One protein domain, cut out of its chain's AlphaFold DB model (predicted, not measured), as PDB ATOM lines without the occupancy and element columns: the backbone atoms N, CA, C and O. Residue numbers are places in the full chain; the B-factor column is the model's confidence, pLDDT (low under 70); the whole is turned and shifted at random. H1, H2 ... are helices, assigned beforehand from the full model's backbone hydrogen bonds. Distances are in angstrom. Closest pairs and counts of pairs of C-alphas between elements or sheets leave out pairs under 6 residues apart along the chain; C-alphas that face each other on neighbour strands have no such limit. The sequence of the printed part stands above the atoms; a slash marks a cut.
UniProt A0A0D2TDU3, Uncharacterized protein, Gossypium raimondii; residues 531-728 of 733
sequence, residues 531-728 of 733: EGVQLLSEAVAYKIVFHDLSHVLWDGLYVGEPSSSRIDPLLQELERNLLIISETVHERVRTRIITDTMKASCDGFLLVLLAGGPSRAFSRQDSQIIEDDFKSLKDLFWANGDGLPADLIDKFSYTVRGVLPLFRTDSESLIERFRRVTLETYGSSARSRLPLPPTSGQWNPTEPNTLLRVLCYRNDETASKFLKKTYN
ATOM      1  N   GLU A 531     215.802 176.516 315.995       93.94
ATOM      2  CA  GLU A 531     216.346 175.736 314.882       93.94
ATOM      3  C   GLU A 531     215.229 175.213 313.964       93.94
ATOM      4  O   GLU A 531     215.326 175.300 312.737       93.94
ATOM      5  N   GLY A 532     214.136 174.714 314.548       93.19
ATOM      6  CA  GLY A 532     212.959 174.234 313.830       93.19
ATOM      7  C   GLY A 532     212.320 175.325 312.977       93.19
ATOM      8  O   GLY A 532     212.091 175.108 311.789       93.19
ATOM      9  N   VAL A 533     212.102 176.516 313.544       94.31
ATOM     10  CA  VAL A 533     211.587 177.684 312.812       94.31
ATOM     11  C   VAL A 533     212.523 178.058 311.666       94.31
ATOM     12  O   VAL A 533     212.054 178.262 310.549       94.31
ATOM     13  N   GLN A 534     213.835 178.114 311.908       92.75
ATOM     14  CA  GLN A 534     214.818 178.458 310.881       92.75
ATOM     15  C   GLN A 534     214.793 177.475 309.703       92.75
ATOM     16  O   GLN A 534     214.727 177.898 308.551       92.75
ATOM     17  N   LEU A 535     214.841 176.173 309.980       92.19
ATOM     18  CA  LEU A 535     214.913 175.155 308.935       92.19
ATOM     19  C   LEU A 535     213.593 174.998 308.181       92.19
ATOM     20  O   LEU A 535     213.616 174.806 306.968       92.19
ATOM     21  N   LEU A 536     212.451 175.110 308.867       93.06
ATOM     22  CA  LEU A 536     211.147 175.090 308.206       93.06
ATOM     23  C   LEU A 536     210.918 176.341 307.358       93.06
ATOM     24  O   LEU A 536     210.386 176.214 306.262       93.06
ATOM     25  N   SER A 537     211.359 177.521 307.811       93.94
ATOM     26  CA  SER A 537     211.278 178.757 307.014       93.94
ATOM     27  C   SER A 537     212.045 178.617 305.697       93.94
ATOM     28  O   SER A 537     211.512 178.930 304.634       93.94
ATOM     29  N   GLU A 538     213.260 178.061 305.748       93.12
ATOM     30  CA  GLU A 538     214.049 177.780 304.546       93.12
ATOM     31  C   GLU A 538     213.396 176.686 303.684       93.12
ATOM     32  O   GLU A 538     213.277 176.842 302.473       93.12
ATOM     33  N   ALA A 539     212.898 175.597 304.274       92.50
ATOM     34  CA  ALA A 539     212.221 174.543 303.515       92.50
ATOM     35  C   ALA A 539     210.963 175.056 302.788       92.50
ATOM     36  O   ALA A 539     210.780 174.742 301.613       92.50
ATOM     37  N   VAL A 540     210.136 175.873 303.451       93.19
ATOM     38  CA  VAL A 540     208.947 176.523 302.870       93.19
ATOM     39  C   VAL A 540     209.341 177.411 301.697       93.19
ATOM     40  O   VAL A 540     208.794 177.260 300.609       93.19
ATOM     41  N   ALA A 541     210.330 178.283 301.888       94.69
ATOM     42  CA  ALA A 541     210.804 179.194 300.852       94.69
ATOM     43  C   ALA A 541     211.273 178.461 299.584       94.69
ATOM     44  O   ALA A 541     210.870 178.802 298.472       94.69
ATOM     45  N   TYR A 542     212.104 177.426 299.740       93.69
ATOM     46  CA  TYR A 542     212.618 176.665 298.600       93.69
ATOM     47  C   TYR A 542     211.554 175.756 297.979       93.69
ATOM     48  O   TYR A 542     211.586 175.551 296.767       93.69
ATOM     49  N   LYS A 543     210.585 175.264 298.759       92.81
ATOM     50  CA  LYS A 543     209.419 174.561 298.215       92.81
ATOM     51  C   LYS A 543     208.579 175.484 297.333       92.81
ATOM     52  O   LYS A 543     208.299 175.115 296.197       92.81
ATOM     53  N   ILE A 544     208.245 176.685 297.811       94.00
ATOM     54  CA  ILE A 544     207.477 177.666 297.030       94.00
ATOM     55  C   ILE A 544     208.186 177.922 295.701       94.00
ATOM     56  O   ILE A 544     207.610 177.714 294.643       94.00
ATOM     57  N   VAL A 545     209.463 178.303 295.741       94.94
ATOM     58  CA  VAL A 545     210.173 178.753 294.537       94.94
ATOM     59  C   VAL A 545     210.485 177.614 293.560       94.94
ATOM     60  O   VAL A 545     210.302 177.781 292.358       94.94
ATOM     61  N   PHE A 546     210.968 176.463 294.041       92.06
ATOM     62  CA  PHE A 546     211.494 175.406 293.165       92.06
ATOM     63  C   PHE A 546     210.541 174.241 292.912       92.06
ATOM     64  O   PHE A 546     210.761 173.500 291.957       92.06
ATOM     65  N   HIS A 547     209.507 174.064 293.735       91.50
ATOM     66  CA  HIS A 547     208.509 173.013 293.553       91.50
ATOM     67  C   HIS A 547     207.176 173.610 293.092       91.50
ATOM     68  O   HIS A 547     206.744 173.327 291.974       91.50
ATOM     69  N   ASP A 548     206.567 174.483 293.899       91.25
ATOM     70  CA  ASP A 548     205.212 174.994 293.640       91.25
ATOM     71  C   ASP A 548     205.182 175.995 292.472       91.25
ATOM     72  O   ASP A 548     204.260 175.962 291.664       91.25
ATOM     73  N   LEU A 549     206.218 176.830 292.332       94.00
ATOM     74  CA  LEU A 549     206.393 177.791 291.234       94.00
ATOM     75  C   LEU A 549     207.288 177.255 290.104       94.00
ATOM     76  O   LEU A 549     207.747 178.018 289.251       94.00
ATOM     77  N   SER A 550     207.563 175.948 290.072       92.06
ATOM     78  CA  SER A 550     208.455 175.343 289.071       92.06
ATOM     79  C   SER A 550     207.979 175.557 287.630       92.06
ATOM     80  O   SER A 550     208.802 175.798 286.745       92.06
ATOM     81  N   HIS A 551     206.669 175.560 287.381       92.19
ATOM     82  CA  HIS A 551     206.094 175.762 286.047       92.19
ATOM     83  C   HIS A 551     206.325 177.181 285.512       92.19
ATOM     84  O   HIS A 551     206.561 177.352 284.318       92.19
ATOM     85  N   VAL A 552     206.301 178.202 286.373       93.69
ATOM     86  CA  VAL A 552     206.576 179.599 285.982       93.69
ATOM     87  C   VAL A 552     208.066 179.937 286.036       93.69
ATOM     88  O   VAL A 552     208.559 180.674 285.182       93.69
ATOM     89  N   LEU A 553     208.816 179.365 286.981       93.12
ATOM     90  CA  LEU A 553     210.253 179.596 287.126       93.12
ATOM     91  C   LEU A 553     211.075 178.760 286.134       93.12
ATOM     92  O   LEU A 553     211.823 179.302 285.321       93.12
ATOM     93  N   TRP A 554     210.977 177.434 286.217       90.00
ATOM     94  CA  TRP A 554     211.842 176.505 285.492       90.00
ATOM     95  C   TRP A 554     211.361 176.219 284.071       90.00
ATOM     96  O   TRP A 554     212.191 176.174 283.159       90.00
ATOM     97  N   ASP A 555     210.054 176.096 283.859       88.44
ATOM     98  CA  ASP A 555     209.484 175.836 282.529       88.44
ATOM     99  C   ASP A 555     209.059 177.120 281.791       88.44
ATOM    100  O   ASP A 555     208.852 177.088 280.577       88.44
ATOM    101  N   GLY A 556     208.974 178.255 282.499       90.75
ATOM    102  CA  GLY A 556     208.510 179.538 281.964       90.75
ATOM    103  C   GLY A 556     209.624 180.556 281.711       90.75
ATOM    104  O   GLY A 556     209.895 180.915 280.563       90.75
ATOM    105  N   LEU A 557     210.281 181.035 282.773       94.31
ATOM    106  CA  LEU A 557     211.166 182.207 282.722       94.31
ATOM    107  C   LEU A 557     212.280 182.075 281.665       94.31
ATOM    108  O   LEU A 557     213.120 181.172 281.736       94.31
ATOM    109  N   TYR A 558     212.296 182.997 280.701       94.19
ATOM    110  CA  TYR A 558     213.225 183.101 279.566       94.19
ATOM    111  C   TYR A 558     213.289 181.897 278.615       94.19
ATOM    112  O   TYR A 558     214.216 181.799 277.809       94.19
ATOM    113  N   VAL A 559     212.331 180.971 278.682       90.12
ATOM    114  CA  VAL A 559     212.258 179.855 277.731       90.12
ATOM    115  C   VAL A 559     211.880 180.385 276.347       90.12
ATOM    116  O   VAL A 559     210.878 181.086 276.192       90.12
ATOM    117  N   GLY A 560     212.678 180.043 275.332       86.12
ATOM    118  CA  GLY A 560     212.532 180.572 273.977       86.12
ATOM    119  C   GLY A 560     213.230 181.922 273.824       86.12
ATOM    120  O   GLY A 560     214.438 181.958 273.593       86.12
ATOM    121  N   GLU A 561     212.476 183.018 273.935       85.44
ATOM    122  CA  GLU A 561     212.996 184.383 273.811       85.44
ATOM    123  C   GLU A 561     212.793 185.174 275.121       85.44
ATOM    124  O   GLU A 561     211.682 185.181 275.663       85.44
ATOM    125  N   PRO A 562     213.823 185.872 275.645       88.94
ATOM    126  CA  PRO A 562     213.692 186.641 276.886       88.94
ATOM    127  C   PRO A 562     212.612 187.732 276.847       88.94
ATOM    128  O   PRO A 562     212.038 188.067 277.878       88.94
ATOM    129  N   SER A 563     212.312 188.273 275.664       86.44
ATOM    130  CA  SER A 563     211.297 189.312 275.456       86.44
ATOM    131  C   SER A 563     209.858 188.804 275.626       86.44
ATOM    132  O   SER A 563     209.008 189.565 276.087       86.44
ATOM    133  N   SER A 564     209.584 187.536 275.293       85.94
ATOM    134  CA  SER A 564     208.246 186.928 275.360       85.94
ATOM    135  C   SER A 564     207.958 186.217 276.681       85.94
ATOM    136  O   SER A 564     206.800 186.095 277.073       85.94
ATOM    137  N   SER A 565     209.002 185.737 277.358       91.19
ATOM    138  CA  SER A 565     208.902 184.875 278.540       91.19
ATOM    139  C   SER A 565     209.496 185.580 279.765       91.19
ATOM    140  O   SER A 565     210.540 185.177 280.281       91.19
ATOM    141  N   ARG A 566     208.853 186.681 280.173       93.69
ATOM    142  CA  ARG A 566     209.281 187.603 281.245       93.69
ATOM    143  C   ARG A 566     208.978 187.070 282.650       93.69
ATOM    144  O   ARG A 566     208.297 186.058 282.808       93.69
ATOM    145  N   ILE A 567     209.469 187.770 283.673       95.19
ATOM    146  CA  ILE A 567     209.285 187.410 285.089       95.19
ATOM    147  C   ILE A 567     207.862 187.624 285.636       95.19
ATOM    148  O   ILE A 567     207.533 187.059 286.675       95.19
ATOM    149  N   ASP A 568     206.999 188.393 284.964       94.31
ATOM    150  CA  ASP A 568     205.685 188.796 285.503       94.31
ATOM    151  C   ASP A 568     204.803 187.636 286.013       94.31
ATOM    152  O   ASP A 568     204.264 187.759 287.117       94.31
ATOM    153  N   PRO A 569     204.672 186.484 285.313       94.62
ATOM    154  CA  PRO A 569     203.883 185.356 285.816       94.62
ATOM    155  C   PRO A 569     204.425 184.788 287.134       94.62
ATOM    156  O   PRO A 569     203.651 184.428 288.020       94.62
ATOM    157  N   LEU A 570     205.755 184.754 287.290       94.88
ATOM    158  CA  LEU A 570     206.399 184.335 288.532       94.88
ATOM    159  C   LEU A 570     206.088 185.321 289.661       94.88
ATOM    160  O   LEU A 570     205.759 184.883 290.759       94.88
ATOM    161  N   LEU A 571     206.166 186.631 289.401       95.31
ATOM    162  CA  LEU A 571     205.892 187.653 290.417       95.31
ATOM    163  C   LEU A 571     204.445 187.591 290.913       95.31
ATOM    164  O   LEU A 571     204.227 187.641 292.118       95.31
ATOM    165  N   GLN A 572     203.473 187.407 290.014       94.62
ATOM    166  CA  GLN A 572     202.055 187.304 290.379       94.62
ATOM    167  C   GLN A 572     201.760 186.096 291.276       94.62
ATOM    168  O   GLN A 572     201.000 186.195 292.240       94.62
ATOM    169  N   GLU A 573     202.334 184.931 290.971       95.00
ATOM    170  CA  GLU A 573     202.138 183.743 291.806       95.00
ATOM    171  C   GLU A 573     202.944 183.806 293.111       95.00
ATOM    172  O   GLU A 573     202.477 183.338 294.153       95.00
ATOM    173  N   LEU A 574     204.124 184.427 293.088       94.31
ATOM    174  CA  LEU A 574     204.928 184.669 294.281       94.31
ATOM    175  C   LEU A 574     204.218 185.630 295.246       94.31
ATOM    176  O   LEU A 574     204.162 185.347 296.438       94.31
ATOM    177  N   GLU A 575     203.601 186.700 294.741       93.94
ATOM    178  CA  GLU A 575     202.786 187.639 295.525       93.94
ATOM    179  C   GLU A 575     201.638 186.927 296.254       93.94
ATOM    180  O   GLU A 575     201.465 187.098 297.461       93.94
ATOM    181  N   ARG A 576     200.908 186.037 295.568       92.69
ATOM    182  CA  ARG A 576     199.841 185.228 296.191       92.69
ATOM    183  C   ARG A 576     200.364 184.354 297.332       92.69
ATOM    184  O   ARG A 576     199.722 184.259 298.373       92.69
ATOM    185  N   ASN A 577     201.533 183.736 297.163       92.38
ATOM    186  CA  ASN A 577     202.155 182.938 298.223       92.38
ATOM    187  C   ASN A 577     202.619 183.803 299.407       92.38
ATOM    188  O   ASN A 577     202.474 183.393 300.559       92.38
ATOM    189  N   LEU A 578     203.128 185.012 299.150       92.50
ATOM    190  CA  LEU A 578     203.492 185.972 300.196       92.50
ATOM    191  C   LEU A 578     202.272 186.468 300.986       92.50
ATOM    192  O   LEU A 578     202.383 186.669 302.198       92.50
ATOM    193  N   LEU A 579     201.108 186.608 300.342       90.69
ATOM    194  CA  LEU A 579     199.841 186.898 301.023       90.69
ATOM    195  C   LEU A 579     199.426 185.742 301.939       90.69
ATOM    196  O   LEU A 579     199.173 185.971 303.120       90.69
ATOM    197  N   ILE A 580     199.474 184.495 301.451       88.62
ATOM    198  CA  ILE A 580     199.187 183.304 302.269       88.62
ATOM    199  C   ILE A 580     200.113 183.248 303.492       88.62
ATOM    200  O   ILE A 580     199.650 183.007 304.606       88.62
ATOM    201  N   ILE A 581     201.417 183.492 303.321       90.44
ATOM    202  CA  ILE A 581     202.374 183.540 304.439       90.44
ATOM    203  C   ILE A 581     202.011 184.663 305.414       90.44
ATOM    204  O   ILE A 581     202.048 184.454 306.626       90.44
ATOM    205  N   SER A 582     201.659 185.844 304.909       88.19
ATOM    206  CA  SER A 582     201.321 186.999 305.744       88.19
ATOM    207  C   SER A 582     200.072 186.770 306.597       88.19
ATOM    208  O   SER A 582     200.079 187.149 307.770       88.19
ATOM    209  N   GLU A 583     199.053 186.113 306.039       86.88
ATOM    210  CA  GLU A 583     197.798 185.766 306.719       86.88
ATOM    211  C   GLU A 583     197.950 184.602 307.705       86.88
ATOM    212  O   GLU A 583     197.325 184.601 308.762       86.88
ATOM    213  N   THR A 584     198.774 183.603 307.373       85.81
ATOM    214  CA  THR A 584     198.874 182.370 308.172       85.81
ATOM    215  C   THR A 584     199.962 182.403 309.235       85.81
ATOM    216  O   THR A 584     199.840 181.688 310.223       85.81
ATOM    217  N   VAL A 585     201.036 183.181 309.066       88.62
ATOM    218  CA  VAL A 585     202.207 183.154 309.961       88.62
ATOM    219  C   VAL A 585     202.190 184.319 310.940       88.62
ATOM    220  O   VAL A 585     201.959 185.476 310.575       88.62
ATOM    221  N   HIS A 586     202.531 184.014 312.190       86.38
ATOM    222  CA  HIS A 586     202.664 184.992 313.259       86.38
ATOM    223  C   HIS A 586     203.697 186.087 312.924       86.38
ATOM    224  O   HIS A 586     204.801 185.808 312.448       86.38
ATOM    225  N   GLU A 587     203.378 187.344 313.247       84.12
ATOM    226  CA  GLU A 587     204.152 188.541 312.875       84.12
ATOM    227  C   GLU A 587     205.642 188.447 313.239       84.12
ATOM    228  O   GLU A 587     206.508 188.735 312.414       84.12
ATOM    229  N   ARG A 588     205.955 187.940 314.441       84.31
ATOM    230  CA  ARG A 588     207.342 187.777 314.929       84.31
ATOM    231  C   ARG A 588     208.201 186.815 314.098       84.31
ATOM    232  O   ARG A 588     209.423 186.838 314.229       84.31
ATOM    233  N   VAL A 589     207.587 185.951 313.290       88.06
ATOM    234  CA  VAL A 589     208.280 184.959 312.448       88.06
ATOM    235  C   VAL A 589     208.108 185.257 310.957       88.06
ATOM    236  O   VAL A 589     208.959 184.878 310.152       88.06
ATOM    237  N   ARG A 590     207.066 186.002 310.580       90.50
ATOM    238  CA  ARG A 590     206.732 186.363 309.198       90.50
ATOM    239  C   ARG A 590     207.919 186.945 308.429       90.50
ATOM    240  O   ARG A 590     208.260 186.437 307.361       90.50
ATOM    241  N   THR A 591     208.613 187.935 308.996       90.81
ATOM    242  CA  THR A 591     209.778 188.576 308.358       90.81
ATOM    243  C   THR A 591     210.860 187.566 307.987       90.81
ATOM    244  O   THR A 591     211.508 187.707 306.949       90.81
ATOM    245  N   ARG A 592     211.045 186.513 308.795       90.88
ATOM    246  CA  ARG A 592     212.037 185.468 308.530       90.88
ATOM    247  C   ARG A 592     211.680 184.661 307.286       90.88
ATOM    248  O   ARG A 592     212.526 184.519 306.411       90.88
ATOM    249  N   ILE A 593     210.439 184.188 307.186       93.44
ATOM    250  CA  ILE A 593     209.988 183.386 306.040       93.44
ATOM    251  C   ILE A 593     210.003 184.218 304.758       93.44
ATOM    252  O   ILE A 593     210.469 183.735 303.729       93.44
ATOM    253  N   ILE A 594     209.556 185.478 304.813       94.00
ATOM    254  CA  ILE A 594     209.603 186.382 303.652       94.00
ATOM    255  C   ILE A 594     211.059 186.597 303.209       94.00
ATOM    256  O   ILE A 594     211.359 186.528 302.020       94.00
ATOM    257  N   THR A 595     211.983 186.769 304.159       94.19
ATOM    258  CA  THR A 595     213.422 186.884 303.872       94.19
ATOM    259  C   THR A 595     213.982 185.619 303.214       94.19
ATOM    260  O   THR A 595     214.680 185.705 302.202       94.19
ATOM    261  N   ASP A 596     213.665 184.438 303.751       95.00
ATOM    262  CA  ASP A 596     214.115 183.164 303.181       95.00
ATOM    263  C   ASP A 596     213.485 182.926 301.791       95.00
ATOM    264  O   ASP A 596     214.159 182.425 300.889       95.00
ATOM    265  N   THR A 597     212.246 183.381 301.565       95.62
ATOM    266  CA  THR A 597     211.552 183.341 300.262       95.62
ATOM    267  C   THR A 597     212.210 184.270 299.245       95.62
ATOM    268  O   THR A 597     212.418 183.877 298.095       95.62
ATOM    269  N   MET A 598     212.626 185.468 299.662       95.38
ATOM    270  CA  MET A 598     213.411 186.376 298.824       95.38
ATOM    271  C   MET A 598     214.739 185.737 298.417       95.38
ATOM    272  O   MET A 598     215.099 185.736 297.241       95.38
ATOM    273  N   LYS A 599     215.455 185.150 299.380       94.75
ATOM    274  CA  LYS A 599     216.715 184.446 299.127       94.75
ATOM    275  C   LYS A 599     216.515 183.291 298.141       94.75
ATOM    276  O   LYS A 599     217.266 183.195 297.174       94.75
ATOM    277  N   ALA A 600     215.492 182.461 298.343       95.31
ATOM    278  CA  ALA A 600     215.153 181.378 297.423       95.31
ATOM    279  C   ALA A 600     214.810 181.909 296.020       95.31
ATOM    280  O   ALA A 600     215.244 181.326 295.031       95.31
ATOM    281  N   SER A 601     214.114 183.047 295.923       95.88
ATOM    282  CA  SER A 601     213.766 183.689 294.648       95.88
ATOM    283  C   SER A 601     215.000 184.220 293.909       95.88
ATOM    284  O   SER A 601     215.131 184.010 292.705       95.88
ATOM    285  N   CYS A 602     215.950 184.837 294.620       95.06
ATOM    286  CA  CYS A 602     217.249 185.235 294.067       95.06
ATOM    287  C   CYS A 602     218.062 184.024 293.580       95.06
ATOM    288  O   CYS A 602     218.637 184.066 292.489       95.06
ATOM    289  N   ASP A 603     218.094 182.943 294.365       93.38
ATOM    290  CA  ASP A 603     218.748 181.687 293.988       93.38
ATOM    291  C   ASP A 603     218.092 181.084 292.736       93.38
ATOM    292  O   ASP A 603     218.797 180.668 291.817       93.38
ATOM    293  N   GLY A 604     216.758 181.072 292.673       93.56
ATOM    294  CA  GLY A 604     215.982 180.581 291.533       93.56
ATOM    295  C   GLY A 604     216.229 181.397 290.269       93.56
ATOM    296  O   GLY A 604     216.497 180.830 289.210       93.56
ATOM    297  N   PHE A 605     216.241 182.724 290.391       95.00
ATOM    298  CA  PHE A 605     216.559 183.638 289.297       95.00
ATOM    299  C   PHE A 605     217.975 183.400 288.746       95.00
ATOM    300  O   PHE A 605     218.164 183.270 287.535       95.00
ATOM    301  N   LEU A 606     218.976 183.253 289.620       93.81
ATOM    302  CA  LEU A 606     220.343 182.917 289.205       93.81
ATOM    303  C   LEU A 606     220.444 181.522 288.588       93.81
ATOM    304  O   LEU A 606     221.176 181.340 287.613       93.81
ATOM    305  N   LEU A 607     219.714 180.543 289.125       92.62
ATOM    306  CA  LEU A 607     219.699 179.188 288.586       92.62
ATOM    307  C   LEU A 607     219.132 179.171 287.164       92.62
ATOM    308  O   LEU A 607     219.708 178.521 286.299       92.62
ATOM    309  N   VAL A 608     218.077 179.938 286.886       93.38
ATOM    310  CA  VAL A 608     217.531 180.099 285.530       93.38
ATOM    311  C   VAL A 608     218.564 180.714 284.578       93.38
ATOM    312  O   VAL A 608     218.759 180.206 283.471       93.38
ATOM    313  N   LEU A 609     219.277 181.758 285.011       93.00
ATOM    314  CA  LEU A 609     220.268 182.461 284.188       93.00
ATOM    315  C   LEU A 609     221.544 181.647 283.912       93.00
ATOM    316  O   LEU A 609     222.118 181.742 282.828       93.00
ATOM    317  N   LEU A 610     222.019 180.879 284.895       92.12
ATOM    318  CA  LEU A 610     223.331 180.212 284.867       92.12
ATOM    319  C   LEU A 610     223.235 178.689 284.713       92.12
ATOM    320  O   LEU A 610     224.240 177.999 284.505       92.12
ATOM    321  N   ALA A 611     222.047 178.122 284.856       89.56
ATOM    322  CA  ALA A 611     221.833 176.684 284.870       89.56
ATOM    323  C   ALA A 611     220.426 176.281 284.392       89.56
ATOM    324  O   ALA A 611     219.994 175.193 284.734       89.56
ATOM    325  N   GLY A 612     219.721 177.100 283.604       86.12
ATOM    326  CA  GLY A 612     218.347 176.813 283.171       86.12
ATOM    327  C   GLY A 612     218.202 175.826 282.000       86.12
ATOM    328  O   GLY A 612     217.088 175.516 281.595       86.12
ATOM    329  N   GLY A 613     219.289 175.318 281.421       85.88
ATOM    330  CA  GLY A 613     219.236 174.344 280.324       85.88
ATOM    331  C   GLY A 613     219.040 174.956 278.923       85.88
ATOM    332  O   GLY A 613     218.824 176.155 278.772       85.88
ATOM    333  N   PRO A 614     219.139 174.139 277.858       84.06
ATOM    334  CA  PRO A 614     219.399 174.608 276.490       84.06
ATOM    335  C   PRO A 614     218.248 175.377 275.819       84.06
ATOM    336  O   PRO A 614     218.411 175.856 274.701       84.06
ATOM    337  N   SER A 615     217.084 175.484 276.462       86.19
ATOM    338  CA  SER A 615     215.932 176.248 275.967       86.19
ATOM    339  C   SER A 615     216.062 177.762 276.165       86.19
ATOM    340  O   SER A 615     215.165 178.503 275.764       86.19
ATOM    341  N   ARG A 616     217.157 178.217 276.787       89.88
ATOM    342  CA  ARG A 616     217.427 179.614 277.135       89.88
ATOM    343  C   ARG A 616     218.693 180.095 276.443       89.88
ATOM    344  O   ARG A 616     219.711 179.404 276.445       89.88
ATOM    345  N   ALA A 617     218.637 181.291 275.876       90.38
ATOM    346  CA  ALA A 617     219.760 181.922 275.199       90.38
ATOM    347  C   ALA A 617     219.662 183.444 275.369       90.38
ATOM    348  O   ALA A 617     218.616 184.026 275.104       90.38
ATOM    349  N   PHE A 618     220.759 184.086 275.774       93.31
ATOM    350  CA  PHE A 618     220.797 185.517 276.084       93.31
ATOM    351  C   PHE A 618     221.767 186.252 275.164       93.31
ATOM    352  O   PHE A 618     222.954 185.917 275.086       93.31
ATOM    353  N   SER A 619     221.289 187.282 274.478       91.12
ATOM    354  CA  SER A 619     222.114 188.243 273.751       91.12
ATOM    355  C   SER A 619     222.586 189.370 274.681       91.12
ATOM    356  O   SER A 619     222.251 189.423 275.864       91.12
ATOM    357  N   ARG A 620     223.408 190.293 274.171       91.00
ATOM    358  CA  ARG A 620     223.795 191.495 274.932       91.00
ATOM    359  C   ARG A 620     222.617 192.460 275.124       91.00
ATOM    360  O   ARG A 620     222.563 193.155 276.135       91.00
ATOM    361  N   GLN A 621     221.686 192.499 274.170       88.31
ATOM    362  CA  GLN A 621     220.530 193.403 274.199       88.31
ATOM    363  C   GLN A 621     219.531 192.992 275.289       88.31
ATOM    364  O   GLN A 621     218.951 193.855 275.942       88.31
ATOM    365  N   ASP A 622     219.451 191.692 275.584       92.06
ATOM    366  CA  ASP A 622     218.585 191.147 276.638       92.06
ATOM    367  C   ASP A 622     219.047 191.515 278.056       92.06
ATOM    368  O   ASP A 622     218.303 191.343 279.014       92.06
ATOM    369  N   SER A 623     220.260 192.057 278.224       92.25
ATOM    370  CA  SER A 623     220.761 192.441 279.549       92.25
ATOM    371  C   SER A 623     219.912 193.512 280.236       92.25
ATOM    372  O   SER A 623     219.791 193.480 281.457       92.25
ATOM    373  N   GLN A 624     219.293 194.424 279.475       93.38
ATOM    374  CA  GLN A 624     218.382 195.415 280.050       93.38
ATOM    375  C   GLN A 624     217.091 194.756 280.546       93.38
ATOM    376  O   GLN A 624     216.658 195.040 281.654       93.38
ATOM    377  N   ILE A 625     216.544 193.815 279.767       94.06
ATOM    378  CA  ILE A 625     215.354 193.035 280.138       94.06
ATOM    379  C   ILE A 625     215.585 192.298 281.462       94.06
ATOM    380  O   ILE A 625     214.755 192.378 282.361       94.06
ATOM    381  N   ILE A 626     216.735 191.632 281.599       95.00
ATOM    382  CA  ILE A 626     217.078 190.863 282.802       95.00
ATOM    383  C   ILE A 626     217.228 191.781 284.027       95.00
ATOM    384  O   ILE A 626     216.836 191.408 285.132       95.00
ATOM    385  N   GLU A 627     217.802 192.972 283.856       94.94
ATOM    386  CA  GLU A 627     217.951 193.932 284.952       94.94
ATOM    387  C   GLU A 627     216.627 194.562 285.383       94.94
ATOM    388  O   GLU A 627     216.403 194.711 286.586       94.94
ATOM    389  N   ASP A 628     215.751 194.886 284.430       95.44
ATOM    390  CA  ASP A 628     214.407 195.390 284.715       95.44
ATOM    391  C   ASP A 628     213.578 194.322 285.451       95.44
ATOM    392  O   ASP A 628     212.974 194.614 286.480       95.44
ATOM    393  N   ASP A 629     213.638 193.063 285.006       96.38
ATOM    394  CA  ASP A 629     212.956 191.937 285.660       96.38
ATOM    395  C   ASP A 629     213.480 191.697 287.084       96.38
ATOM    396  O   ASP A 629     212.706 191.463 288.016       96.38
ATOM    397  N   PHE A 630     214.794 191.813 287.295       96.38
ATOM    398  CA  PHE A 630     215.365 191.715 288.636       96.38
ATOM    399  C   PHE A 630     214.963 192.890 289.536       96.38
ATOM    400  O   PHE A 630     214.795 192.719 290.746       96.38
ATOM    401  N   LYS A 631     214.797 194.091 288.971       95.69
ATOM    402  CA  LYS A 631     214.273 195.239 289.712       95.69
ATOM    403  C   LYS A 631     212.841 194.967 290.173       95.69
ATOM    404  O   LYS A 631     212.594 195.089 291.368       95.69
ATOM    405  N   SER A 632     211.966 194.496 289.284       96.19
ATOM    406  CA  SER A 632     210.589 194.116 289.629       96.19
ATOM    407  C   SER A 632     210.534 193.047 290.727       96.19
ATOM    408  O   SER A 632     209.719 193.144 291.642       96.19
ATOM    409  N   LEU A 633     211.449 192.067 290.704       96.06
ATOM    410  CA  LEU A 633     211.566 191.075 291.779       96.06
ATOM    411  C   LEU A 633     211.905 191.713 293.132       96.06
ATOM    412  O   LEU A 633     211.321 191.336 294.143       96.06
ATOM    413  N   LYS A 634     212.839 192.671 293.181       95.62
ATOM    414  CA  LYS A 634     213.161 193.382 294.432       95.62
ATOM    415  C   LYS A 634     211.995 194.245 294.911       95.62
ATOM    416  O   LYS A 634     211.732 194.271 296.110       95.62
ATOM    417  N   ASP A 635     211.318 194.920 293.987       94.69
ATOM    418  CA  ASP A 635     210.211 195.826 294.295       94.69
ATOM    419  C   ASP A 635     209.024 195.058 294.915       94.69
ATOM    420  O   ASP A 635     208.414 195.556 295.862       94.69
ATOM    421  N   LEU A 636     208.781 193.805 294.497       95.06
ATOM    422  CA  LEU A 636     207.795 192.910 295.122       95.06
ATOM    423  C   LEU A 636     208.066 192.687 296.620       95.06
ATOM    424  O   LEU A 636     207.153 192.783 297.432       95.06
ATOM    425  N   PHE A 637     209.315 192.404 297.003       94.50
ATOM    426  CA  PHE A 637     209.673 192.171 298.411       94.50
ATOM    427  C   PHE A 637     209.781 193.457 299.230       94.50
ATOM    428  O   PHE A 637     209.689 193.401 300.456       94.50
ATOM    429  N   TRP A 638     209.984 194.603 298.581       93.44
ATOM    430  CA  TRP A 638     209.926 195.910 299.231       93.44
ATOM    431  C   TRP A 638     208.482 196.332 299.538       93.44
ATOM    432  O   TRP A 638     208.241 196.959 300.570       93.44
ATOM    433  N   ALA A 639     207.531 195.962 298.671       90.38
ATOM    434  CA  ALA A 639     206.091 196.170 298.838       90.38
ATOM    435  C   ALA A 639     205.721 197.603 299.276       90.38
ATOM    436  O   ALA A 639     204.975 197.802 300.226       90.38
ATOM    437  N   ASN A 640     206.285 198.619 298.615       85.19
ATOM    438  CA  ASN A 640     206.047 200.039 298.924       85.19
ATOM    439  C   ASN A 640     206.376 200.474 300.366       85.19
ATOM    440  O   ASN A 640     205.902 201.514 300.816       85.19
ATOM    441  N   GLY A 641     207.228 199.720 301.068       82.38
ATOM    442  CA  GLY A 641     207.611 199.976 302.457       82.38
ATOM    443  C   GLY A 641     206.916 199.071 303.476       82.38
ATOM    444  O   GLY A 641     207.375 199.015 304.615       82.38
ATOM    445  N   ASP A 642     205.897 198.311 303.063       83.81
ATOM    446  CA  ASP A 642     205.168 197.370 303.928       83.81
ATOM    447  C   ASP A 642     205.829 195.974 303.984       83.81
ATOM    448  O   ASP A 642     205.398 195.098 304.737       83.81
ATOM    449  N   GLY A 643     206.874 195.749 303.178       87.06
ATOM    450  CA  GLY A 643     207.580 194.472 303.040       87.06
ATOM    451  C   GLY A 643     208.871 194.369 303.861       87.06
ATOM    452  O   GLY A 643     208.933 194.680 305.049       87.06
ATOM    453  N   LEU A 644     209.939 193.871 303.232       91.62
ATOM    454  CA  LEU A 644     211.249 193.732 303.865       91.62
ATOM    455  C   LEU A 644     212.006 195.075 303.930       91.62
ATOM    456  O   LEU A 644     211.973 195.855 302.974       91.62
ATOM    457  N   PRO A 645     212.796 195.313 304.996       92.38
ATOM    458  CA  PRO A 645     213.739 196.426 305.062       92.38
ATOM    459  C   PRO A 645     214.721 196.443 303.881       92.38
ATOM    460  O   PRO A 645     215.275 195.402 303.512       92.38
ATOM    461  N   ALA A 646     215.005 197.637 303.351       90.00
ATOM    462  CA  ALA A 646     215.902 197.826 302.207       90.00
ATOM    463  C   ALA A 646     217.294 197.203 302.426       90.00
ATOM    464  O   ALA A 646     217.822 196.558 301.523       90.00
ATOM    465  N   ASP A 647     217.840 197.291 303.643       91.56
ATOM    466  CA  ASP A 647     219.143 196.707 303.991       91.56
ATOM    467  C   ASP A 647     219.173 195.177 303.827       91.56
ATOM    468  O   ASP A 647     220.169 194.607 303.371       91.56
ATOM    469  N   LEU A 648     218.076 194.490 304.174       91.75
ATOM    470  CA  LEU A 648     217.960 193.042 303.978       91.75
ATOM    471  C   LEU A 648     217.839 192.715 302.488       91.75
ATOM    472  O   LEU A 648     218.532 191.816 302.007       91.75
ATOM    473  N   ILE A 649     217.029 193.478 301.751       93.12
ATOM    474  CA  ILE A 649     216.875 193.317 300.300       93.12
ATOM    475  C   ILE A 649     218.230 193.483 299.601       93.12
ATOM    476  O   ILE A 649     218.626 192.658 298.773       93.12
ATOM    477  N   ASP A 650     218.994 194.507 299.965       91.88
ATOM    478  CA  ASP A 650     220.325 194.752 299.423       91.88
ATOM    479  C   ASP A 650     221.307 193.629 299.771       91.88
ATOM    480  O   ASP A 650     222.055 193.157 298.905       91.88
ATOM    481  N   LYS A 651     221.275 193.136 301.008       93.44
ATOM    482  CA  LYS A 651     222.124 192.026 301.445       93.44
ATOM    483  C   LYS A 651     221.876 190.751 300.634       93.44
ATOM    484  O   LYS A 651     222.831 190.154 300.140       93.44
ATOM    485  N   PHE A 652     220.621 190.332 300.469       90.19
ATOM    486  CA  PHE A 652     220.291 189.075 299.778       90.19
ATOM    487  C   PHE A 652     220.308 189.191 298.247       90.19
ATOM    488  O   PHE A 652     220.441 188.183 297.558       90.19
ATOM    489  N   SER A 653     220.254 190.407 297.698       93.88
ATOM    490  CA  SER A 653     220.411 190.666 296.258       93.88
ATOM    491  C   SER A 653     221.868 190.816 295.801       93.88
ATOM    492  O   SER A 653     222.119 190.895 294.596       93.88
ATOM    493  N   TYR A 654     222.839 190.860 296.722       93.44
ATOM    494  CA  TYR A 654     224.250 191.146 296.426       93.44
ATOM    495  C   TYR A 654     224.829 190.262 295.314       93.44
ATOM    496  O   TYR A 654     225.384 190.773 294.341       93.44
ATOM    497  N   THR A 655     224.645 188.943 295.413       92.56
ATOM    498  CA  THR A 655     225.176 187.990 294.429       92.56
ATOM    499  C   THR A 655     224.583 188.217 293.042       92.56
ATOM    500  O   THR A 655     225.315 188.231 292.053       92.56
ATOM    501  N   VAL A 656     223.270 188.458 292.962       94.25
ATOM    502  CA  VAL A 656     222.591 188.725 291.689       94.25
ATOM    503  C   VAL A 656     223.128 190.010 291.065       94.25
ATOM    504  O   VAL A 656     223.561 189.996 289.914       94.25
ATOM    505  N   ARG A 657     223.224 191.096 291.846       93.75
ATOM    506  CA  ARG A 657     223.797 192.378 291.398       93.75
ATOM    507  C   ARG A 657     225.238 192.248 290.908       93.75
ATOM    508  O   ARG A 657     225.617 192.940 289.971       93.75
ATOM    509  N   GLY A 658     226.026 191.356 291.507       92.50
ATOM    510  CA  GLY A 658     227.382 191.060 291.052       92.50
ATOM    511  C   GLY A 658     227.427 190.341 289.700       92.50
ATOM    512  O   GLY A 658     228.288 190.649 288.877       92.50
ATOM    513  N   VAL A 659     226.506 189.404 289.455       94.44
ATOM    514  CA  VAL A 659     226.466 188.567 288.240       94.44
ATOM    515  C   VAL A 659     225.856 189.294 287.036       94.44
ATOM    516  O   VAL A 659     226.355 189.129 285.922       94.44
ATOM    517  N   LEU A 660     224.817 190.114 287.225       94.31
ATOM    518  CA  LEU A 660     224.090 190.778 286.129       94.31
ATOM    519  C   LEU A 660     224.976 191.574 285.144       94.31
ATOM    520  O   LEU A 660     224.800 191.401 283.934       94.31
ATOM    521  N   PRO A 661     225.998 192.342 285.578       94.88
ATOM    522  CA  PRO A 661     226.906 193.048 284.669       94.88
ATOM    523  C   PRO A 661     227.644 192.146 283.662       94.88
ATOM    524  O   PRO A 661     228.035 192.601 282.582       94.88
ATOM    525  N   LEU A 662     227.813 190.853 283.960       93.69
ATOM    526  CA  LEU A 662     228.400 189.898 283.015       93.69
ATOM    527  C   LEU A 662     227.526 189.735 281.765       93.69
ATOM    528  O   LEU A 662     228.050 189.526 280.672       93.69
ATOM    529  N   PHE A 663     226.207 189.903 281.881       92.94
ATOM    530  CA  PHE A 663     225.289 189.833 280.746       92.94
ATOM    531  C   PHE A 663     225.418 191.037 279.796       92.94
ATOM    532  O   PHE A 663     225.150 190.884 278.603       92.94
ATOM    533  N   ARG A 664     225.928 192.182 280.277       92.06
ATOM    534  CA  ARG A 664     226.216 193.399 279.485       92.06
ATOM    535  C   ARG A 664     227.573 193.391 278.781       92.06
ATOM    536  O   ARG A 664     227.759 194.127 277.807       92.06
ATOM    537  N   THR A 665     228.510 192.597 279.294       92.50
ATOM    538  CA  THR A 665     229.886 192.502 278.789       92.50
ATOM    539  C   THR A 665     229.907 191.755 277.451       92.50
ATOM    540  O   THR A 665     229.148 190.804 277.252       92.50
ATOM    541  N   ASP A 666     230.751 192.190 276.515       92.19
ATOM    542  CA  ASP A 666     230.926 191.535 275.220       92.19
ATOM    543  C   ASP A 666     231.626 190.167 275.351       92.19
ATOM    544  O   ASP A 666     232.353 189.896 276.310       92.19
ATOM    545  N   SER A 667     231.391 189.282 274.379       91.12
ATOM    546  CA  SER A 667     231.892 187.905 274.423       91.12
ATOM    547  C   SER A 667     233.418 187.813 274.453       91.12
ATOM    548  O   SER A 667     233.943 186.901 275.090       91.12
ATOM    549  N   GLU A 668     234.142 188.717 273.784       92.00
ATOM    550  CA  GLU A 668     235.610 188.691 273.733       92.00
ATOM    551  C   GLU A 668     236.205 189.030 275.099       92.00
ATOM    552  O   GLU A 668     236.993 188.242 275.636       92.00
ATOM    553  N   SER A 669     235.728 190.111 275.722       92.69
ATOM    554  CA  SER A 669     236.104 190.486 277.087       92.69
ATOM    555  C   SER A 669     235.729 189.415 278.118       92.69
ATOM    556  O   SER A 669     236.510 189.135 279.030       92.69
ATOM    557  N   LEU A 670     234.565 188.761 277.982       92.12
ATOM    558  CA  LEU A 670     234.165 187.652 278.864       92.12
ATOM    559  C   LEU A 670     235.090 186.437 278.728       92.12
ATOM    560  O   LEU A 670     235.451 185.831 279.738       92.12
ATOM    561  N   ILE A 671     235.493 186.083 277.504       92.31
ATOM    562  CA  ILE A 671     236.439 184.986 277.251       92.31
ATOM    563  C   ILE A 671     237.819 185.324 277.823       92.31
ATOM    564  O   ILE A 671     238.455 184.455 278.424       92.31
ATOM    565  N   GLU A 672     238.297 186.559 277.661       91.31
ATOM    566  CA  GLU A 672     239.580 186.986 278.225       91.31
ATOM    567  C   GLU A 672     239.553 186.947 279.756       91.31
ATOM    568  O   GLU A 672     240.445 186.365 280.382       91.31
ATOM    569  N   ARG A 673     238.488 187.482 280.360       92.19
ATOM    570  CA  ARG A 673     238.270 187.431 281.808       92.19
ATOM    571  C   ARG A 673     238.205 185.989 282.308       92.19
ATOM    572  O   ARG A 673     238.876 185.664 283.281       92.19
ATOM    573  N   PHE A 674     237.480 185.107 281.618       91.00
ATOM    574  CA  PHE A 674     237.426 183.683 281.950       91.00
ATOM    575  C   PHE A 674     238.812 183.027 281.904       91.00
ATOM    576  O   PHE A 674     239.184 182.323 282.843       91.00
ATOM    577  N   ARG A 675     239.611 183.282 280.859       89.38
ATOM    578  CA  ARG A 675     240.984 182.758 280.748       89.38
ATOM    579  C   ARG A 675     241.866 183.232 281.895       89.38
ATOM    580  O   ARG A 675     242.548 182.409 282.495       89.38
ATOM    581  N   ARG A 676     241.829 184.531 282.197       89.19
ATOM    582  CA  ARG A 676     242.621 185.158 283.262       89.19
ATOM    583  C   ARG A 676     242.314 184.537 284.621       89.19
ATOM    584  O   ARG A 676     243.210 183.998 285.256       89.19
ATOM    585  N   VAL A 677     241.037 184.504 284.994       88.62
ATOM    586  CA  VAL A 677     240.591 183.949 286.279       88.62
ATOM    587  C   VAL A 677     240.877 182.443 286.361       88.62
ATOM    588  O   VAL A 677     241.301 181.945 287.399       88.62
ATOM    589  N   THR A 678     240.714 181.696 285.264       85.56
ATOM    590  CA  THR A 678     241.042 180.257 285.228       85.56
ATOM    591  C   THR A 678     242.548 180.019 285.408       85.56
ATOM    592  O   THR A 678     242.941 179.103 286.126       85.56
ATOM    593  N   LEU A 679     243.402 180.853 284.809       85.38
ATOM    594  CA  LEU A 679     244.858 180.801 284.991       85.38
ATOM    595  C   LEU A 679     245.276 181.154 286.424       85.38
ATOM    596  O   LEU A 679     246.143 180.484 286.978       85.38
ATOM    597  N   GLU A 680     244.649 182.162 287.028       85.25
ATOM    598  CA  GLU A 680     244.875 182.546 288.428       85.25
ATOM    599  C   GLU A 680     244.434 181.440 289.399       85.25
ATOM    600  O   GLU A 680     245.118 181.178 290.384       85.25
ATOM    601  N   THR A 681     243.336 180.740 289.092       81.94
ATOM    602  CA  THR A 681     242.759 179.704 289.967       81.94
ATOM    603  C   THR A 681     243.488 178.355 289.871       81.94
ATOM    604  O   THR A 681     243.671 177.687 290.884       81.94
ATOM    605  N   TYR A 682     243.909 177.927 288.671       80.12
ATOM    606  CA  TYR A 682     244.503 176.593 288.439       80.12
ATOM    607  C   TYR A 682     246.009 176.618 288.114       80.12
ATOM    608  O   TYR A 682     246.627 175.570 287.884       80.12
ATOM    609  N   GLY A 683     246.626 177.802 288.091       76.38
ATOM    610  CA  GLY A 683     248.061 177.988 287.892       76.38
ATOM    611  C   GLY A 683     248.581 177.479 286.540       76.38
ATOM    612  O   GLY A 683     247.880 177.447 285.527       76.38
ATOM    613  N   SER A 684     249.849 177.056 286.519       61.75
ATOM    614  CA  SER A 684     250.594 176.645 285.314       61.75
ATOM    615  C   SER A 684     249.938 175.514 284.507       61.75
ATOM    616  O   SER A 684     250.204 175.395 283.311       61.75
ATOM    617  N   SER A 685     249.065 174.715 285.135       57.47
ATOM    618  CA  SER A 685     248.329 173.611 284.502       57.47
ATOM    619  C   SER A 685     247.320 174.075 283.437       57.47
ATOM    620  O   SER A 685     247.054 173.344 282.485       57.47
ATOM    621  N   ALA A 686     246.826 175.317 283.529       61.75
ATOM    622  CA  ALA A 686     245.851 175.896 282.601       61.75
ATOM    623  C   ALA A 686     246.477 176.572 281.360       61.75
ATOM    624  O   ALA A 686     245.745 177.051 280.492       61.75
ATOM    625  N   ARG A 687     247.818 176.620 281.246       60.47
ATOM    626  CA  ARG A 687     248.523 177.273 280.119       60.47
ATOM    627  C   ARG A 687     248.453 176.488 278.805       60.47
ATOM    628  O   ARG A 687     248.509 177.103 277.745       60.47
ATOM    629  N   SER A 688     248.341 175.157 278.857       60.34
ATOM    630  CA  SER A 688     248.279 174.287 277.669       60.34
ATOM    631  C   SER A 688     246.846 173.909 277.272       60.34
ATOM    632  O   SER A 688     246.533 173.845 276.084       60.34
ATOM    633  N   ARG A 689     245.956 173.692 278.251       73.50
ATOM    634  CA  ARG A 689     244.525 173.412 278.059       73.50
ATOM    635  C   ARG A 689     243.736 173.965 279.244       73.50
ATOM    636  O   ARG A 689     244.048 173.644 280.383       73.50
ATOM    637  N   LEU A 690     242.705 174.770 278.979       79.44
ATOM    638  CA  LEU A 690     241.846 175.304 280.040       79.44
ATOM    639  C   LEU A 690     241.062 174.145 280.686       79.44
ATOM    640  O   LEU A 690     240.335 173.455 279.964       79.44
ATOM    641  N   PRO A 691     241.194 173.898 282.004       83.69
ATOM    642  CA  PRO A 691     240.417 172.868 282.686       83.69
ATOM    643  C   PRO A 691     238.931 173.241 282.707       83.69
ATOM    644  O   PRO A 691     238.576 174.419 282.613       83.69
ATOM    645  N   LEU A 692     238.052 172.238 282.794       83.12
ATOM    646  CA  LEU A 692     236.632 172.481 283.040       83.12
ATOM    647  C   LEU A 692     236.470 172.799 284.538       83.12
ATOM    648  O   LEU A 692     236.814 171.942 285.355       83.12
ATOM    649  N   PRO A 693     235.990 173.995 284.920       85.00
ATOM    650  CA  PRO A 693     235.774 174.334 286.320       85.00
ATOM    651  C   PRO A 693     234.775 173.367 286.981       85.00
ATOM    652  O   PRO A 693     233.767 173.021 286.355       85.00
ATOM    653  N   PRO A 694     235.005 172.938 288.235       82.56
ATOM    654  CA  PRO A 694     234.034 172.161 288.981       82.56
ATOM    655  C   PRO A 694     232.803 173.024 289.260       82.56
ATOM    656  O   PRO A 694     232.889 174.241 289.429       82.56
ATOM    657  N   THR A 695     231.635 172.389 289.317       79.31
ATOM    658  CA  THR A 695     230.405 173.093 289.674       79.31
ATOM    659  C   THR A 695     230.341 173.244 291.194       79.31
ATOM    660  O   THR A 695     230.067 172.281 291.899       79.31
ATOM    661  N   SER A 696     230.615 174.448 291.689       69.50
ATOM    662  CA  SER A 696     230.650 174.789 293.122       69.50
ATOM    663  C   SER A 696     229.267 174.914 293.775       69.50
ATOM    664  O   SER A 696     229.158 174.886 294.998       69.50
ATOM    665  N   GLY A 697     228.211 175.096 292.972       69.06
ATOM    666  CA  GLY A 697     226.857 175.378 293.462       69.06
ATOM    667  C   GLY A 697     226.693 176.761 294.111       69.06
ATOM    668  O   GLY A 697     225.623 177.055 294.636       69.06
ATOM    669  N   GLN A 698     227.724 177.611 294.075       79.31
ATOM    670  CA  GLN A 698     227.696 178.989 294.562       79.31
ATOM    671  C   GLN A 698     228.080 179.934 293.427       79.31
ATOM    672  O   GLN A 698     229.046 179.690 292.712       79.31
ATOM    673  N   TRP A 699     227.323 181.015 293.259       88.56
ATOM    674  CA  TRP A 699     227.532 181.959 292.165       88.56
ATOM    675  C   TRP A 699     228.394 183.134 292.615       88.56
ATOM    676  O   TRP A 699     228.142 183.726 293.663       88.56
ATOM    677  N   ASN A 700     229.397 183.497 291.816       88.00
ATOM    678  CA  ASN A 700     230.225 184.676 292.061       88.00
ATOM    679  C   ASN A 700     230.745 185.244 290.724       88.00
ATOM    680  O   ASN A 700     231.253 184.489 289.895       88.00
ATOM    681  N   PRO A 701     230.668 186.567 290.486       87.12
ATOM    682  CA  PRO A 701     231.128 187.173 289.234       87.12
ATOM    683  C   PRO A 701     232.624 187.019 288.916       87.12
ATOM    684  O   PRO A 701     233.032 187.258 287.776       87.12
ATOM    685  N   THR A 702     233.461 186.669 289.892       86.88
ATOM    686  CA  THR A 702     234.891 186.381 289.695       86.88
ATOM    687  C   THR A 702     235.203 184.890 289.697       86.88
ATOM    688  O   THR A 702     236.368 184.520 289.692       86.88
ATOM    689  N   GLU A 703     234.200 184.016 289.689       89.62
ATOM    690  CA  GLU A 703     234.405 182.573 289.680       89.62
ATOM    691  C   GLU A 703     234.433 182.010 288.240       89.62
ATOM    692  O   GLU A 703     233.542 182.320 287.436       89.62
ATOM    693  N   PRO A 704     235.395 181.123 287.898       89.19
ATOM    694  CA  PRO A 704     235.464 180.489 286.580       89.19
ATOM    695  C   PRO A 704     234.175 179.777 286.142       89.19
ATOM    696  O   PRO A 704     233.769 179.911 284.990       89.19
ATOM    697  N   ASN A 705     233.512 179.030 287.034       90.50
ATOM    698  CA  ASN A 705     232.296 178.275 286.702       90.50
ATOM    699  C   ASN A 705     231.114 179.203 286.363       90.50
ATOM    700  O   ASN A 705     230.419 178.970 285.373       90.50
ATOM    701  N   THR A 706     230.925 180.288 287.122       92.44
ATOM    702  CA  THR A 706     229.919 181.320 286.819       92.44
ATOM    703  C   THR A 706     230.168 181.958 285.444       92.44
ATOM    704  O   THR A 706     229.255 182.013 284.618       92.44
ATOM    705  N   LEU A 707     231.407 182.369 285.139       92.56
ATOM    706  CA  LEU A 707     231.772 182.942 283.833       92.56
ATOM    707  C   LEU A 707     231.566 181.952 282.677       92.56
ATOM    708  O   LEU A 707     231.032 182.323 281.630       92.56
ATOM    709  N   LEU A 708     231.949 180.685 282.872       91.81
ATOM    710  CA  LEU A 708     231.723 179.622 281.895       91.81
ATOM    711  C   LEU A 708     230.229 179.450 281.604       91.81
ATOM    712  O   LEU A 708     229.842 179.345 280.443       91.81
ATOM    713  N   ARG A 709     229.387 179.457 282.640       92.00
ATOM    714  CA  ARG A 709     227.933 179.337 282.497       92.00
ATOM    715  C   ARG A 709     227.341 180.520 281.738       92.00
ATOM    716  O   ARG A 709     226.596 180.286 280.795       92.00
ATOM    717  N   VAL A 710     227.752 181.758 282.023       93.31
ATOM    718  CA  VAL A 710     227.335 182.929 281.221       93.31
ATOM    719  C   VAL A 710     227.712 182.762 279.741       93.31
ATOM    720  O   VAL A 710     226.912 183.094 278.869       93.31
ATOM    721  N   LEU A 711     228.896 182.217 279.433       92.25
ATOM    722  CA  LEU A 711     229.299 181.922 278.050       92.25
ATOM    723  C   LEU A 711     228.451 180.809 277.415       92.25
ATOM    724  O   LEU A 711     228.136 180.906 276.231       92.25
ATOM    725  N   CYS A 712     228.074 179.773 278.171       91.38
ATOM    726  CA  CYS A 712     227.235 178.668 277.691       91.38
ATOM    727  C   CYS A 712     225.863 179.139 277.199       91.38
ATOM    728  O   CYS A 712     225.421 178.682 276.145       91.38
ATOM    729  N   TYR A 713     225.243 180.081 277.917       90.81
ATOM    730  CA  TYR A 713     223.943 180.661 277.561       90.81
ATOM    731  C   TYR A 713     224.047 181.903 276.662       90.81
ATOM    732  O   TYR A 713     223.026 182.482 276.291       90.81
ATOM    733  N   ARG A 714     225.255 182.332 276.275       92.25
ATOM    734  CA  ARG A 714     225.443 183.493 275.397       92.25
ATOM    735  C   ARG A 714     225.037 183.158 273.962       92.25
ATOM    736  O   ARG A 714     225.656 182.315 273.311       92.25
ATOM    737  N   ASN A 715     224.036 183.861 273.435       89.31
ATOM    738  CA  ASN A 715     223.610 183.747 272.040       89.31
ATOM    739  C   ASN A 715     224.526 184.556 271.105       89.31
ATOM    740  O   ASN A 715     224.141 185.595 270.572       89.31
ATOM    741  N   ASP A 716     225.772 184.104 270.962       88.38
ATOM    742  CA  ASP A 716     226.797 184.764 270.153       88.38
ATOM    743  C   ASP A 716     227.749 183.756 269.487       88.38
ATOM    744  O   ASP A 716     228.099 182.713 270.058       88.38
ATOM    745  N   GLU A 717     228.206 184.073 268.271       87.69
ATOM    746  CA  GLU A 717     229.113 183.215 267.500       87.69
ATOM    747  C   GLU A 717     230.468 183.028 268.166       87.69
ATOM    748  O   GLU A 717     231.000 181.912 268.155       87.69
ATOM    749  N   THR A 718     231.016 184.084 268.760       90.38
ATOM    750  CA  THR A 718     232.339 184.058 269.384       90.38
ATOM    751  C   THR A 718     232.330 183.154 270.615       90.38
ATOM    752  O   THR A 718     233.200 182.286 270.745       90.38
ATOM    753  N   ALA A 719     231.293 183.248 271.454       90.06
ATOM    754  CA  ALA A 719     231.104 182.362 272.604       90.06
ATOM    755  C   ALA A 719     230.907 180.887 272.189       90.06
ATOM    756  O   ALA A 719     231.604 179.996 272.685       90.06
ATOM    757  N   SER A 720     230.026 180.609 271.218       89.69
ATOM    758  CA  SER A 720     229.742 179.232 270.774       89.69
ATOM    759  C   SER A 720     230.955 178.565 270.102       89.69
ATOM    760  O   SER A 720     231.217 177.377 270.327       89.69
ATOM    761  N   LYS A 721     231.743 179.312 269.309       90.44
ATOM    762  CA  LYS A 721     233.005 178.825 268.711       90.44
ATOM    763  C   LYS A 721     234.056 178.535 269.784       90.44
ATOM    764  O   LYS A 721     234.704 177.487 269.718       90.44
ATOM    765  N   PHE A 722     234.197 179.411 270.782       91.69
ATOM    766  CA  PHE A 722     235.117 179.212 271.902       91.69
ATOM    767  C   PHE A 722     234.795 177.937 272.690       91.69
ATOM    768  O   PHE A 722     235.671 177.090 272.858       91.69
ATOM    769  N   LEU A 723     233.539 177.740 273.099       91.38
ATOM    770  CA  LEU A 723     233.119 176.562 273.871       91.38
ATOM    771  C   LEU A 723     233.297 175.252 273.095       91.38
ATOM    772  O   LEU A 723     233.727 174.246 273.664       91.38
ATOM    773  N   LYS A 724     233.031 175.267 271.780       89.81
ATOM    774  CA  LYS A 724     233.287 174.117 270.902       89.81
ATOM    775  C   LYS A 724     234.781 173.778 270.849       89.81
ATOM    776  O   LYS A 724     235.135 172.613 270.977       89.81
ATOM    777  N   LYS A 725     235.649 174.779 270.666       89.06
ATOM    778  CA  LYS A 725     237.103 174.581 270.533       89.06
ATOM    779  C   LYS A 725     237.757 174.135 271.844       89.06
ATOM    780  O   LYS A 725     238.654 173.303 271.813       89.06
ATOM    781  N   THR A 726     237.320 174.688 272.973       87.50
ATOM    782  CA  THR A 726     237.961 174.469 274.278       87.50
ATOM    783  C   THR A 726     237.476 173.188 274.965       87.50
ATOM    784  O   THR A 726     238.289 172.438 275.502       87.50
ATOM    785  N   TYR A 727     236.166 172.912 274.925       88.50
ATOM    786  CA  TYR A 727     235.535 171.851 275.725       88.50
ATOM    787  C   TYR A 727     234.700 170.851 274.911       88.50
ATOM    788  O   TYR A 727     234.210 169.879 275.475       88.50
ATOM    789  N   ASN A 728     234.537 171.064 273.599       87.06
ATOM    790  CA  ASN A 728     233.695 170.244 272.718       87.06
ATOM    791  C   ASN A 728     232.234 170.098 273.204       87.06
ATOM    792  O   ASN A 728     231.625 169.041 273.052       87.06
TER     793      ASN A 728
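What this domain is: This is residues 531 to 728 of the 733 residues of an uncharacterized protein of Gossypium raimondii (UniProt A0A0D2TDU3). Five helices, H1, H3, H4, H5 and H6, form an elongated up-and-down bundle, each running against the one before, with H4 in the middle; a smaller head of H7, H8 and H9 packs on one end through H8. The printed part has 198 residues with nine named helices, H1 to H9 in order, and no named strand: all helix. It is compact, with a radius of gyration of the C-alphas of 18.3 A, and spans 59 by 38 by 27 A.

Where its parts are: Find C-alpha 587 at (204.152, 188.541, 312.875); from there H4, the longest helix, residues 587 to 611, runs 35.2 A. Look next for H1, 531 to 548, 24.0 A; H2, 550 to 553; H3, 568 to 584, 24.5 A; H5, 622 to 641, 29.4 A; and H6, 646 to 664, 25.3 A. H7, 667 to 687, has a kink of 105 degrees near residue 681. H8 is 704 to 712, and H9, 717 to 727, ends at (235.535, 171.851, 275.725).

How they stand to each other: Start at H4, the hub: its closest C-alphas to H1, Thr 597 and Ala 541, are 4.3 A apart. H3 and H4 form a hairpin, closest at C-alphas Ser 582 and Arg 590, 6.5 A. H6 touches H4 at C-alphas Phe 652 and Lys 599, 5.9 A, and forms a hairpin with H5. H2 only just touches H4, with 3 pairs of C-alphas within 8 A. H8 touches H4, at residues 609 to 611 alone, H7 and H9. Every O i to N i+4 pair is within hydrogen-bond range in H1, H3, H8 and H9, but 19 of 21 in H4, 13 of 16 in H5, 9 of 15 in H6 and 13 of 17 in H7; H2 is too short for one.

The domain as a whole: The farthest C-alphas, Glu 583 and Ser 688, are 59.4 A apart. The printed part has no cut. The links H2 to H3 and H7 to H8 are long. Look for pLDDT under 70 at residues 684 to 688 and 696 to 697.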